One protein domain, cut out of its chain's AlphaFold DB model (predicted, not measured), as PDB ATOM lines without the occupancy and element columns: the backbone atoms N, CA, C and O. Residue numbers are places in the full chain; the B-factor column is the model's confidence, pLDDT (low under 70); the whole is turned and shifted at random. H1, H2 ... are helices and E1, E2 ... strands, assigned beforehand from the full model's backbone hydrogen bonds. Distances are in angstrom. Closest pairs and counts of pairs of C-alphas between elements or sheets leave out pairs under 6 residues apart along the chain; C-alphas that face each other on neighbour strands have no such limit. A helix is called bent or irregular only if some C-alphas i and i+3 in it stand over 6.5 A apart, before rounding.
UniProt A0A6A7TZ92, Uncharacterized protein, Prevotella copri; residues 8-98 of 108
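AT A GLANCE: This is residues 8 to 98 of the 108 residues of an uncharacterized protein of Prevotella copri (UniProt A0A6A7TZ92). Look first for one long hairpin, E3 and E4, that makes most of the length and bends sharply near the end away from its turn, in a strongly twisted sheet of four strands, E1 E2 E4 E3. A short hairpin, E1 and E2, joins it through E2 beside E4, and the helices H1 and H2 lie by the bent end, where the far end of H2, residues 93 to 97, sticks out with residue 98. The printed part has 91 residues, with two named helices and four named strands in the order E1 E2 H1 E3 E4 H2. The sheet runs E1 E2 E4 E3 and is mixed, and the class is mixed, helices and strands. The whole is loose, with a radius of gyration of the C-alphas of 17.0 A, and elongated, spanning 55 by 32 by 25 A.

IN THESE COORDINATES: Begin with E4, residues 61 to 77, the longest strand: find C-alpha 61 at (13.868, -20.341, 20.786), 40.0 A from C-alpha 77. E3, residues 42 to 55, measures 36.7 A. Then look at E2, residues 15 to 21, 17.8 A long, and E1, residues 8 to 12, which begins at C-alpha 8 at (8.995, -7.135, -2.818) and is 12.3 A long. H1 is residues 24 to 31, 10.4 A long. H2, residues 87 to 97, runs 15.1 A to C-alpha 97 at (34.784, 13.750, -9.192).

HOW THE PARTS SIT: Start at the hairpin of E3 and E4, antiparallel at 167 degrees, where you will find N 50 and O 67 2.8 A apart, within hydrogen-bond range. E3 bends by 72 degrees at residue 45, and E4 bends by 88 degrees at residue 74. On E4, move to E2, its parallel neighbour, with N 20 and O 68 within hydrogen-bond range at 2.9 A. The pairing is staggered: E2 pairs with E4 over residues 19 to 21 and with E1 over residues 15 to 19. E1 and E2 form an antiparallel hairpin at 135 degrees, with N 10 and O 17 within hydrogen-bond range at 3.0 A; E1 and E3 are the edge strands. H1 is on the sheet but only grazes it with residues 24 to 27; its closest C-alphas to E4 are those of Phe 26 and Ile 73, 6.9 A apart. H2 is on the sheet but only grazes it with residues 87 to 92; its closest C-alphas to E4 are those of Tyr 89 and Thr 74, 5.4 A apart. H1 and H2 are apart. In both helices every O i to N i+4 pair is within hydrogen-bond range.

THE WHOLE: The C-alphas farthest apart are those of Ile 58 and Gln 98, at 57.2 A. The printed part has no cut, and no link is long. Residues 82 to 83 pair antiparallel with residues 76 to 77 of E4. Mean pLDDT of the printed part is 76.6; residues 34 to 36, 78 to 93 and 97 are under 70.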
ATOM      1  N   TRP A   8       8.329  -6.832  -1.567       81.44
ATOM      2  CA  TRP A   8       8.995  -7.135  -2.818       81.44
ATOM      3  C   TRP A   8       9.666  -8.496  -2.700       81.44
ATOM      4  O   TRP A   8      10.108  -8.889  -1.620       81.44
ATOM      5  N   LYS A   9       9.708  -9.232  -3.805       83.62
ATOM      6  CA  LYS A   9      10.462 -10.478  -3.914       83.62
ATOM      7  C   LYS A   9      11.611 -10.244  -4.875       83.62
ATOM      8  O   LYS A   9      11.429  -9.573  -5.888       83.62
ATOM      9  N   GLY A  10      12.765 -10.799  -4.559       81.69
ATOM     10  CA  GLY A  10      13.923 -10.765  -5.437       81.69
ATOM     11  C   GLY A  10      14.831 -11.944  -5.169       81.69
ATOM     12  O   GLY A  10      14.599 -12.732  -4.252       81.69
ATOM     13  N   LEU A  11      15.865 -12.051  -5.986       82.38
ATOM     14  CA  LEU A  11      16.868 -13.093  -5.880       82.38
ATOM     15  C   LEU A  11      18.166 -12.468  -5.371       82.38
ATOM     16  O   LEU A  11      18.681 -11.525  -5.968       82.38
ATOM     17  N   PHE A  12      18.684 -12.983  -4.263       81.56
ATOM     18  CA  PHE A  12      19.950 -12.560  -3.674       81.56
ATOM     19  C   PHE A  12      20.772 -13.802  -3.340       81.56
ATOM     20  O   PHE A  12      20.278 -14.697  -2.661       81.56
ATOM     21  N   ASN A  13      22.012 -13.889  -3.835       81.06
ATOM     22  CA  ASN A  13      22.882 -15.065  -3.665       81.06
ATOM     23  C   ASN A  13      22.195 -16.400  -4.028       81.06
ATOM     24  O   ASN A  13      22.270 -17.369  -3.276       81.06
ATOM     25  N   ASN A  14      21.486 -16.441  -5.162       81.19
ATOM     26  CA  ASN A  14      20.689 -17.593  -5.612       81.19
ATOM     27  C   ASN A  14      19.571 -18.034  -4.647       81.19
ATOM     28  O   ASN A  14      19.002 -19.111  -4.821       81.19
ATOM     29  N   GLN A  15      19.219 -17.211  -3.660       84.25
ATOM     30  CA  GLN A  15      18.095 -17.440  -2.761       84.25
ATOM     31  C   GLN A  15      17.002 -16.403  -3.007       84.25
ATOM     32  O   GLN A  15      17.263 -15.205  -3.125       84.25
ATOM     33  N   GLU A  16      15.755 -16.864  -3.070       83.94
ATOM     34  CA  GLU A  16      14.607 -15.967  -3.104       83.94
ATOM     35  C   GLU A  16      14.431 -15.304  -1.736       83.94
ATOM     36  O   GLU A  16      14.173 -15.967  -0.729       83.94
ATOM     37  N   ILE A  17      14.543 -13.980  -1.707       84.81
ATOM     38  CA  ILE A  17      14.340 -13.176  -0.506       84.81
ATOM     39  C   ILE A  17      13.109 -12.290  -0.670       84.81
ATOM     40  O   ILE A  17      12.848 -11.713  -1.727       84.81
ATOM     41  N   THR A  18      12.334 -12.167   0.406       84.94
ATOM     42  CA  THR A  18      11.263 -11.171   0.492       84.94
ATOM     43  C   THR A  18      11.781  -9.976   1.269       84.94
ATOM     44  O   THR A  18      12.165 -10.120   2.427       84.94
ATOM     45  N   PHE A  19      11.761  -8.796   0.662       84.94
ATOM     46  CA  PHE A  19      12.295  -7.579   1.255       84.94
ATOM     47  C   PHE A  19      11.313  -6.411   1.171       84.94
ATOM     48  O   PHE A  19      10.335  -6.411   0.420       84.94
ATOM     49  N   LYS A  20      11.565  -5.397   1.992       86.25
ATOM     50  CA  LYS A  20      10.851  -4.118   1.970       86.25
ATOM     51  C   LYS A  20      11.827  -3.038   1.525       86.25
ATOM     52  O   LYS A  20      12.949  -2.999   2.014       86.25
ATOM     53  N   ILE A  21      11.398  -2.144   0.643       83.88
ATOM     54  CA  ILE A  21      12.196  -0.971   0.276       83.88
ATOM     55  C   ILE A  21      11.899   0.134   1.289       83.88
ATOM     56  O   ILE A  21      10.740   0.493   1.499       83.88
ATOM     57  N   VAL A  22      12.941   0.633   1.947       83.62
ATOM     58  CA  VAL A  22      12.866   1.743   2.916       83.62
ATOM     59  C   VAL A  22      13.274   3.072   2.264       83.62
ATOM     60  O   VAL A  22      12.990   4.143   2.799       83.62
ATOM     61  N   ASP A  23      13.900   3.009   1.089       80.94
ATOM     62  CA  ASP A  23      14.329   4.169   0.314       80.94
ATOM     63  C   ASP A  23      13.128   4.939  -0.264       80.94
ATOM     64  O   ASP A  23      12.456   4.487  -1.194       80.94
ATOM     65  N   LYS A  24      12.830   6.100   0.333       81.75
ATOM     66  CA  LYS A  24      11.684   6.934  -0.049       81.75
ATOM     67  C   LYS A  24      11.872   7.591  -1.412       81.75
ATOM     68  O   LYS A  24      10.909   7.631  -2.166       81.75
ATOM     69  N   GLU A  25      13.080   8.065  -1.724       78.00
ATOM     70  CA  GLU A  25      13.357   8.718  -3.011       78.00
ATOM     71  C   GLU A  25      13.131   7.727  -4.150       78.00
ATOM     72  O   GLU A  25      12.416   8.023  -5.104       78.00
ATOM     73  N   PHE A  26      13.663   6.512  -4.009       76.56
ATOM     74  CA  PHE A  26      13.459   5.466  -5.004       76.56
ATOM     75  C   PHE A  26      11.984   5.078  -5.141       76.56
ATOM     76  O   PHE A  26      11.476   4.963  -6.254       76.56
ATOM     77  N   LEU A  27      11.270   4.901  -4.023       80.38
ATOM     78  CA  LEU A  27       9.840   4.591  -4.065       80.38
ATOM     79  C   LEU A  27       9.046   5.680  -4.791       80.38
ATOM     80  O   LEU A  27       8.193   5.349  -5.609       80.38
ATOM     81  N   GLU A  28       9.325   6.953  -4.520       80.25
ATOM     82  CA  GLU A  28       8.688   8.077  -5.213       80.25
ATOM     83  C   GLU A  28       8.943   8.025  -6.719       80.25
ATOM     84  O   GLU A  28       7.993   8.147  -7.489       80.25
ATOM     85  N   GLN A  29      10.177   7.749  -7.144       74.31
ATOM     86  CA  GLN A  29      10.524   7.618  -8.562       74.31
ATOM     87  C   GLN A  29       9.833   6.423  -9.243       74.31
ATOM     88  O   GLN A  29       9.363   6.534 -10.379       74.31
ATOM     89  N   VAL A  30       9.712   5.292  -8.543       78.94
ATOM     90  CA  VAL A  30       8.973   4.117  -9.031       78.94
ATOM     91  C   VAL A  30       7.478   4.425  -9.153       78.94
ATOM     92  O   VAL A  30       6.868   4.127 -10.180       78.94
ATOM     93  N   TYR A  31       6.870   5.063  -8.145       76.31
ATOM     94  CA  TYR A  31       5.453   5.445  -8.192       76.31
ATOM     95  C   TYR A  31       5.165   6.524  -9.241       76.31
ATOM     96  O   TYR A  31       4.113   6.484  -9.882       76.31
ATOM     97  N   ALA A  32       6.102   7.451  -9.450       77.38
ATOM     98  CA  ALA A  32       6.041   8.464 -10.498       77.38
ATOM     99  C   ALA A  32       6.242   7.884 -11.909       77.38
ATOM    100  O   ALA A  32       6.095   8.611 -12.888       77.38
ATOM    101  N   LYS A  33       6.544   6.579 -12.026       71.12
ATOM    102  CA  LYS A  33       6.917   5.893 -13.274       71.12
ATOM    103  C   LYS A  33       8.151   6.490 -13.958       71.12
ATOM    104  O   LYS A  33       8.379   6.221 -15.132       71.12
ATOM    105  N   GLU A  34       8.949   7.267 -13.228       68.25
ATOM    106  CA  GLU A  34      10.276   7.689 -13.683       68.25
ATOM    107  C   GLU A  34      11.220   6.482 -13.721       68.25
ATOM    108  O   GLU A  34      12.092   6.396 -14.579       68.25
ATOM    109  N   VAL A  35      11.006   5.521 -12.816       67.12
ATOM    110  CA  VAL A  35      11.794   4.292 -12.713       67.12
ATOM    111  C   VAL A  35      10.923   3.084 -13.031       67.12
ATOM    112  O   VAL A  35      10.012   2.730 -12.277       67.12
ATOM    113  N   GLY A  36      11.223   2.426 -14.151       65.62
ATOM    114  CA  GLY A  36      10.611   1.162 -14.553       65.62
ATOM    115  C   GLY A  36      11.128  -0.007 -13.716       65.62
ATOM    116  O   GLY A  36      11.963  -0.775 -14.176       65.62
ATOM    117  N   PHE A  37      10.646  -0.148 -12.481       72.62
ATOM    118  CA  PHE A  37      10.990  -1.293 -11.634       72.62
ATOM    119  C   PHE A  37      10.037  -2.467 -11.908       72.62
ATOM    120  O   PHE A  37       8.944  -2.549 -11.342       72.62
ATOM    121  N   THR A  38      10.435  -3.354 -12.821       70.56
ATOM    122  CA  THR A  38       9.658  -4.521 -13.273       70.56
ATOM    123  C   THR A  38      10.357  -5.842 -12.940       70.56
ATOM    124  O   THR A  38      11.493  -5.887 -12.462       70.56
ATOM    125  N   THR A  39       9.655  -6.953 -13.159       70.62
ATOM    126  CA  THR A  39      10.196  -8.303 -12.986       70.62
ATOM    127  C   THR A  39      11.398  -8.518 -13.905       70.62
ATOM    128  O   THR A  39      11.289  -8.305 -15.107       70.62
ATOM    129  N   GLY A  40      12.525  -8.965 -13.347       71.06
ATOM    130  CA  GLY A  40      13.781  -9.138 -14.090       71.06
ATOM    131  C   GLY A  40      14.772  -7.984 -13.931       71.06
ATOM    132  O   GLY A  40      15.881  -8.077 -14.442       71.06
ATOM    133  N   THR A  41      14.413  -6.938 -13.180       78.94
ATOM    134  CA  THR A  41      15.351  -5.861 -12.858       78.94
ATOM    135  C   THR A  41      16.369  -6.284 -11.796       78.94
ATOM    136  O   THR A  41      16.026  -6.876 -10.769       78.94
ATOM    137  N   SER A  42      17.635  -5.951 -12.034       80.62
ATOM    138  CA  SER A  42      18.721  -6.082 -11.066       80.62
ATOM    139  C   SER A  42      18.946  -4.752 -10.360       80.62
ATOM    140  O   SER A  42      18.943  -3.691 -10.973       80.62
ATOM    141  N   LEU A  43      19.151  -4.800  -9.049       82.19
ATOM    142  CA  LEU A  43      19.258  -3.625  -8.194       82.19
ATOM    143  C   LEU A  43      20.603  -3.630  -7.463       82.19
ATOM    144  O   LEU A  43      20.972  -4.629  -6.848       82.19
ATOM    145  N   LYS A  44      21.294  -2.487  -7.456       84.12
ATOM    146  CA  LYS A  44      22.439  -2.234  -6.578       84.12
ATOM    147  C   LYS A  44      22.001  -1.362  -5.405       84.12
ATOM    148  O   LYS A  44      21.624  -0.200  -5.590       84.12
ATOM    149  N   CYS A  45      22.048  -1.937  -4.213       84.94
ATOM    150  CA  CYS A  45      21.535  -1.341  -2.988       84.94
ATOM    151  C   CYS A  45      22.233  -1.904  -1.750       84.94
ATOM    152  O   CYS A  45      22.867  -2.960  -1.815       84.94
ATOM    153  N   ASP A  46      21.998  -1.262  -0.610       85.44
ATOM    154  CA  ASP A  46      22.374  -1.791   0.693       85.44
ATOM    155  C   ASP A  46      21.243  -2.687   1.227       85.44
ATOM    156  O   ASP A  46      20.100  -2.254   1.410       85.44
ATOM    157  N   LEU A  47      21.561  -3.962   1.465       86.31
ATOM    158  CA  LEU A  47      20.638  -4.945   2.030       86.31
ATOM    159  C   LEU A  47      20.884  -5.091   3.535       86.31
ATOM    160  O   LEU A  47      21.940  -5.551   3.968       86.31
ATOM    161  N   VAL A  48      19.879  -4.751   4.337       84.75
ATOM    162  CA  VAL A  48      19.875  -4.913   5.793       84.75
ATOM    163  C   VAL A  48      19.012  -6.117   6.153       84.75
ATOM    164  O   VAL A  48      17.799  -6.118   5.946       84.75
ATOM    165  N   ILE A  49      19.628  -7.150   6.726       83.31
ATOM    166  CA  ILE A  49      18.934  -8.354   7.194       83.31
ATOM    167  C   ILE A  49      18.845  -8.300   8.719       83.31
ATOM    168  O   ILE A  49      19.861  -8.363   9.412       83.31
ATOM    169  N   LYS A  50      17.627  -8.185   9.250       82.25
ATOM    170  CA  LYS A  50      17.347  -8.201  10.690       82.25
ATOM    171  C   LYS A  50      16.795  -9.565  11.076       82.25
ATOM    172  O   LYS A  50      15.729  -9.965  10.612       82.25
ATOM    173  N   THR A  51      17.515 -10.262  11.948       81.81
ATOM    174  CA  THR A  51      17.053 -11.522  12.538       81.81
ATOM    175  C   THR A  51      16.681 -11.263  13.987       81.81
ATOM    176  O   THR A  51      17.545 -10.945  14.800       81.81
ATOM    177  N   THR A  52      15.397 -11.390  14.305       82.44
ATOM    178  CA  THR A  52      14.906 -11.266  15.680       82.44
ATOM    179  C   THR A  52      14.587 -12.654  16.203       82.44
ATOM    180  O   THR A  52      13.679 -13.315  15.696       82.44
ATOM    181  N   THR A  53      15.322 -13.079  17.226       85.19
ATOM    182  CA  THR A  53      15.097 -14.348  17.922       85.19
ATOM    183  C   THR A  53      14.593 -14.045  19.325       85.19
ATOM    184  O   THR A  53      15.281 -13.399  20.112       85.19
ATOM    185  N   ILE A  54      13.374 -14.480  19.624       83.94
ATOM    186  CA  ILE A  54      12.762 -14.388  20.948       83.94
ATOM    187  C   ILE A  54      13.035 -15.706  21.666       83.94
ATOM    188  O   ILE A  54      12.775 -16.777  21.111       83.94
ATOM    189  N   TYR A  55      13.546 -15.611  22.891       86.12
ATOM    190  CA  TYR A  55      13.816 -16.753  23.756       86.12
ATOM    191  C   TYR A  55      12.783 -16.823  24.882       86.12
ATOM    192  O   TYR A  55      12.401 -15.793  25.438       86.12
ATOM    193  N   ASP A  56      12.353 -18.033  25.222       84.94
ATOM    194  CA  ASP A  56      11.509 -18.293  26.387       84.94
ATOM    195  C   ASP A  56      12.318 -18.213  27.690       84.94
ATOM    196  O   ASP A  56      13.549 -18.238  27.688       84.94
ATOM    197  N   ALA A  57      11.619 -18.212  28.830       83.81
ATOM    198  CA  ALA A  57      12.209 -18.156  30.174       83.81
ATOM    199  C   ALA A  57      13.235 -19.272  30.480       83.81
ATOM    200  O   ALA A  57      14.005 -19.159  31.427       83.81
ATOM    201  N   ILE A  58      13.253 -20.341  29.677       85.69
ATOM    202  CA  ILE A  58      14.152 -21.499  29.810       85.69
ATOM    203  C   ILE A  58      15.250 -21.497  28.722       85.69
ATOM    204  O   ILE A  58      15.903 -22.511  28.487       85.69
ATOM    205  N   GLY A  59      15.427 -20.384  28.000       80.06
ATOM    206  CA  GLY A  59      16.467 -20.213  26.976       80.06
ATOM    207  C   GLY A  59      16.197 -20.920  25.641       80.06
ATOM    208  O   GLY A  59      17.090 -21.004  24.802       80.06
ATOM    209  N   ARG A  60      14.982 -21.435  25.415       82.69
ATOM    210  CA  ARG A  60      14.587 -22.048  24.133       82.69
ATOM    211  C   ARG A  60      14.127 -20.986  23.142       82.69
ATOM    212  O   ARG A  60      13.567 -19.975  23.546       82.69
ATOM    213  N   ILE A  61      14.341 -21.230  21.852       82.38
ATOM    214  CA  ILE A  61      13.868 -20.341  20.786       82.38
ATOM    215  C   ILE A  61      12.340 -20.435  20.721       82.38
ATOM    216  O   ILE A  61      11.799 -21.451  20.291       82.38
ATOM    217  N   ALA A  62      11.661 -19.368  21.134       82.00
ATOM    218  CA  ALA A  62      10.207 -19.251  21.090       82.00
ATOM    219  C   ALA A  62       9.730 -18.853  19.688       82.00
ATOM    220  O   ALA A  62       8.728 -19.350  19.175       82.00
ATOM    221  N   LYS A  63      10.456 -17.922  19.054       82.56
ATOM    222  CA  LYS A  63      10.113 -17.391  17.733       82.56
ATOM    223  C   LYS A  63      11.325 -16.761  17.062       82.56
ATOM    224  O   LYS A  63      11.990 -15.920  17.656       82.56
ATOM    225  N   SER A  64      11.554 -17.101  15.801       79.12
ATOM    226  CA  SER A  64      12.525 -16.430  14.935       79.12
ATOM    227  C   SER A  64      11.795 -15.723  13.795       79.12
ATOM    228  O   SER A  64      11.013 -16.353  13.079       79.12
ATOM    229  N   SER A  65      12.043 -14.430  13.602       80.00
ATOM    230  CA  SER A  65      11.557 -13.682  12.439       80.00
ATOM    231  C   SER A  65      12.716 -13.054  11.684       80.00
ATOM    232  O   SER A  65      13.537 -12.355  12.279       80.00
ATOM    233  N   LEU A  66      12.739 -13.280  10.374       79.19
ATOM    234  CA  LEU A  66      13.671 -12.663   9.445       79.19
ATOM    235  C   LEU A  66      12.965 -11.508   8.732       79.19
ATOM    236  O   LEU A  66      11.929 -11.711   8.093       79.19
ATOM    237  N   GLU A  67      13.513 -10.303   8.835       82.38
ATOM    238  CA  GLU A  67      13.059  -9.146   8.071       82.38
ATOM    239  C   GLU A  67      14.206  -8.605   7.220       82.38
ATOM    240  O   GLU A  67      15.245  -8.202   7.738       82.38
ATOM    241  N   SER A  68      14.006  -8.582   5.903       82.81
ATOM    242  CA  SER A  68      14.950  -7.987   4.958       82.81
ATOM    243  C   SER A  68      14.459  -6.606   4.536       82.81
ATOM    244  O   SER A  68      13.312  -6.429   4.111       82.81
ATOM    245  N   GLU A  69      15.334  -5.618   4.646       86.44
ATOM    246  CA  GLU A  69      15.085  -4.230   4.278       86.44
ATOM    247  C   GLU A  69      16.161  -3.772   3.299       86.44
ATOM    248  O   GLU A  69      17.343  -4.028   3.498       86.44
ATOM    249  N   VAL A  70      15.746  -3.095   2.238       83.56
ATOM    250  CA  VAL A  70      16.639  -2.538   1.227       83.56
ATOM    251  C   VAL A  70      16.628  -1.022   1.337       83.56
ATOM    252  O   VAL A  70      15.560  -0.396   1.380       83.56
ATOM    253  N   SER A  71      17.816  -0.430   1.382       83.69
ATOM    254  CA  SER A  71      18.022   1.013   1.429       83.69
ATOM    255  C   SER A  71      19.144   1.435   0.478       83.69
ATOM    256  O   SER A  71      19.850   0.599  -0.084       83.69
ATOM    257  N   ASN A  72      19.286   2.748   0.284       76.69
ATOM    258  CA  ASN A  72      20.400   3.347  -0.449       76.69
ATOM    259  C   ASN A  72      20.571   2.774  -1.862       76.69
ATOM    260  O   ASN A  72      21.601   2.204  -2.224       76.69
ATOM    261  N   ILE A  73      19.520   2.906  -2.660       80.56
ATOM    262  CA  ILE A  73      19.492   2.365  -4.013       80.56
ATOM    263  C   ILE A  73      20.340   3.262  -4.925       80.56
ATOM    264  O   ILE A  73      20.034   4.437  -5.134       80.56
ATOM    265  N   THR A  74      21.436   2.719  -5.461       71.88
ATOM    266  CA  THR A  74      22.385   3.494  -6.279       71.88
ATOM    267  C   THR A  74      22.164   3.325  -7.775       71.88
ATOM    268  O   THR A  74      22.346   4.276  -8.528       71.88
ATOM    269  N   SER A  75      21.793   2.129  -8.227       72.44
ATOM    270  CA  SER A  75      21.578   1.851  -9.651       72.44
ATOM    271  C   SER A  75      20.646   0.665  -9.835       72.44
ATOM    272  O   SER A  75      20.589  -0.209  -8.967       72.44
ATOM    273  N   TRP A  76      19.967   0.610 -10.973       77.31
ATOM    274  CA  TRP A  76      19.198  -0.555 -11.391       77.31
ATOM    275  C   TRP A  76      19.444  -0.849 -12.874       77.31
ATOM    276  O   TRP A  76      19.897   0.013 -13.628       77.31
ATOM    277  N   ASP A  77      19.179  -2.085 -13.260       75.38
ATOM    278  CA  ASP A  77      19.373  -2.626 -14.599       75.38
ATOM    279  C   ASP A  77      18.118  -3.414 -14.977       75.38
ATOM    280  O   ASP A  77      17.670  -4.243 -14.189       75.38
ATOM    281  N   ASP A  78      17.514  -3.135 -16.130       69.19
ATOM    282  CA  ASP A  78      16.318  -3.843 -16.618       69.19
ATOM    283  C   ASP A  78      16.633  -4.925 -17.669       69.19
ATOM    284  O   ASP A  78      15.725  -5.450 -18.317       69.19
ATOM    285  N   GLY A  79      17.916  -5.263 -17.847       62.09
ATOM    286  CA  GLY A  79      18.407  -6.172 -18.883       62.09
ATOM    287  C   GLY A  79      18.523  -5.556 -20.284       62.09
ATOM    288  O   GLY A  79      19.103  -6.187 -21.168       62.09
ATOM    289  N   VAL A  80      18.014  -4.339 -20.505       55.25
ATOM    290  CA  VAL A  80      18.098  -3.592 -21.776       55.25
ATOM    291  C   VAL A  80      18.862  -2.276 -21.590       55.25
ATOM    292  O   VAL A  80      19.639  -1.882 -22.460       55.25
ATOM    293  N   HIS A  81      18.699  -1.623 -20.441       52.94
ATOM    294  CA  HIS A  81      19.348  -0.372 -20.076       52.94
ATOM    295  C   HIS A  81      19.937  -0.465 -18.665       52.94
ATOM    296  O   HIS A  81      19.222  -0.621 -17.672       52.94
ATOM    297  N   VAL A  82      21.254  -0.264 -18.570       53.94
ATOM    298  CA  VAL A  82      21.913   0.039 -17.296       53.94
ATOM    299  C   VAL A  82      21.643   1.512 -16.993       53.94
ATOM    300  O   VAL A  82      22.317   2.402 -17.525       53.94
ATOM    301  N   LEU A  83      20.638   1.794 -16.163       60.81
ATOM    302  CA  LEU A  83      20.253   3.164 -15.837       60.81
ATOM    303  C   LEU A  83      20.898   3.602 -14.514       60.81
ATOM    304  O   LEU A  83      20.498   3.237 -13.407       60.81
ATOM    305  N   HIS A  84      21.936   4.426 -14.631       56.00
ATOM    306  CA  HIS A  84      22.643   5.028 -13.499       56.00
ATOM    307  C   HIS A  84      21.972   6.340 -13.051       56.00
ATOM    308  O   HIS A  84      22.579   7.414 -13.093       56.00
ATOM    309  N   GLU A  85      20.689   6.287 -12.692       55.03
ATOM    310  CA  GLU A  85      19.840   7.487 -12.709       55.03
ATOM    311  C   GLU A  85      19.385   8.054 -11.361       55.03
ATOM    312  O   GLU A  85      18.732   9.100 -11.350       55.03
ATOM    313  N   THR A  86      19.754   7.484 -10.208       63.25
ATOM    314  CA  THR A  86      19.319   8.115  -8.948       63.25
ATOM    315  C   THR A  86      20.018   9.462  -8.733       63.25
ATOM    316  O   THR A  86      21.218   9.628  -8.980       63.25
ATOM    317  N   LYS A  87      19.272  10.457  -8.228       65.25
ATOM    318  CA  LYS A  87      19.835  11.763  -7.821       65.25
ATOM    319  C   LYS A  87      21.003  11.577  -6.852       65.25
ATOM    320  O   LYS A  87      21.991  12.306  -6.922       65.25
ATOM    321  N   ARG A  88      20.903  10.562  -5.990       65.44
ATOM    322  CA  ARG A  88      21.941  10.159  -5.045       65.44
ATOM    323  C   ARG A  88      23.207   9.657  -5.736       65.44
ATOM    324  O   ARG A  88      24.290  10.093  -5.362       65.44
ATOM    325  N   TYR A  89      23.089   8.824  -6.771       65.94
ATOM    326  CA  TYR A  89      24.236   8.418  -7.587       65.94
ATOM    327  C   TYR A  89      24.880   9.609  -8.298       65.94
ATOM    328  O   TYR A  89      26.098   9.760  -8.247       65.94
ATOM    329  N   ARG A  90      24.079  10.503  -8.899       66.12
ATOM    330  CA  ARG A  90      24.609  11.722  -9.537       66.12
ATOM    331  C   ARG A  90      25.384  12.584  -8.539       66.12
ATOM    332  O   ARG A  90      26.473  13.037  -8.867       66.12
ATOM    333  N   ARG A  91      24.864  12.759  -7.318       69.50
ATOM    334  CA  ARG A  91      25.556  13.492  -6.246       69.50
ATOM    335  C   ARG A  91      26.853  12.803  -5.825       69.50
ATOM    336  O   ARG A  91      27.883  13.462  -5.815       69.50
ATOM    337  N   LYS A  92      26.818  11.492  -5.567       68.38
ATOM    338  CA  LYS A  92      28.008  10.716  -5.195       68.38
ATOM    339  C   LYS A  92      29.089  10.789  -6.274       68.38
ATOM    340  O   LYS A  92      30.248  10.994  -5.956       68.38
ATOM    341  N   LYS A  93      28.706  10.706  -7.550       69.19
ATOM    342  CA  LYS A  93      29.635  10.851  -8.676       69.19
ATOM    343  C   LYS A  93      30.241  12.255  -8.746       69.19
ATOM    344  O   LYS A  93      31.415  12.379  -9.066       69.19
ATOM    345  N   ILE A  94      29.460  13.301  -8.458       71.38
ATOM    346  CA  ILE A  94      29.972  14.678  -8.381       71.38
ATOM    347  C   ILE A  94      30.970  14.806  -7.224       71.38
ATOM    348  O   ILE A  94      32.061  15.316  -7.453       71.38
ATOM    349  N   GLU A  95      30.632  14.298  -6.036       72.81
ATOM    350  CA  GLU A  95      31.518  14.273  -4.860       72.81
ATOM    351  C   GLU A  95      32.815  13.494  -5.139       72.81
ATOM    352  O   GLU A  95      33.895  13.998  -4.866       72.81
ATOM    353  N   GLU A  96      32.734  12.312  -5.758       72.00
ATOM    354  CA  GLU A  96      33.905  11.515  -6.160       72.00
ATOM    355  C   GLU A  96      34.732  12.188  -7.269       72.00
ATOM    356  O   GLU A  96      35.937  11.967  -7.362       72.00
ATOM    357  N   SER A  97      34.103  13.003  -8.123       67.44
ATOM    358  CA  SER A  97      34.784  13.750  -9.192       67.44
ATOM    359  C   SER A  97      35.366  15.089  -8.742       67.44
ATOM    360  O   SER A  97      36.122  15.704  -9.497       67.44
ATOM    361  N   GLN A  98      35.018  15.567  -7.542       70.44
ATOM    362  CA  GLN A  98      35.648  16.747  -6.968       70.44
ATOM    363  C   GLN A  98      37.068  16.377  -6.535       70.44
ATOM    364  O   GLN A  98      37.288  15.778  -5.487       70.44
TER     365      GLN A  98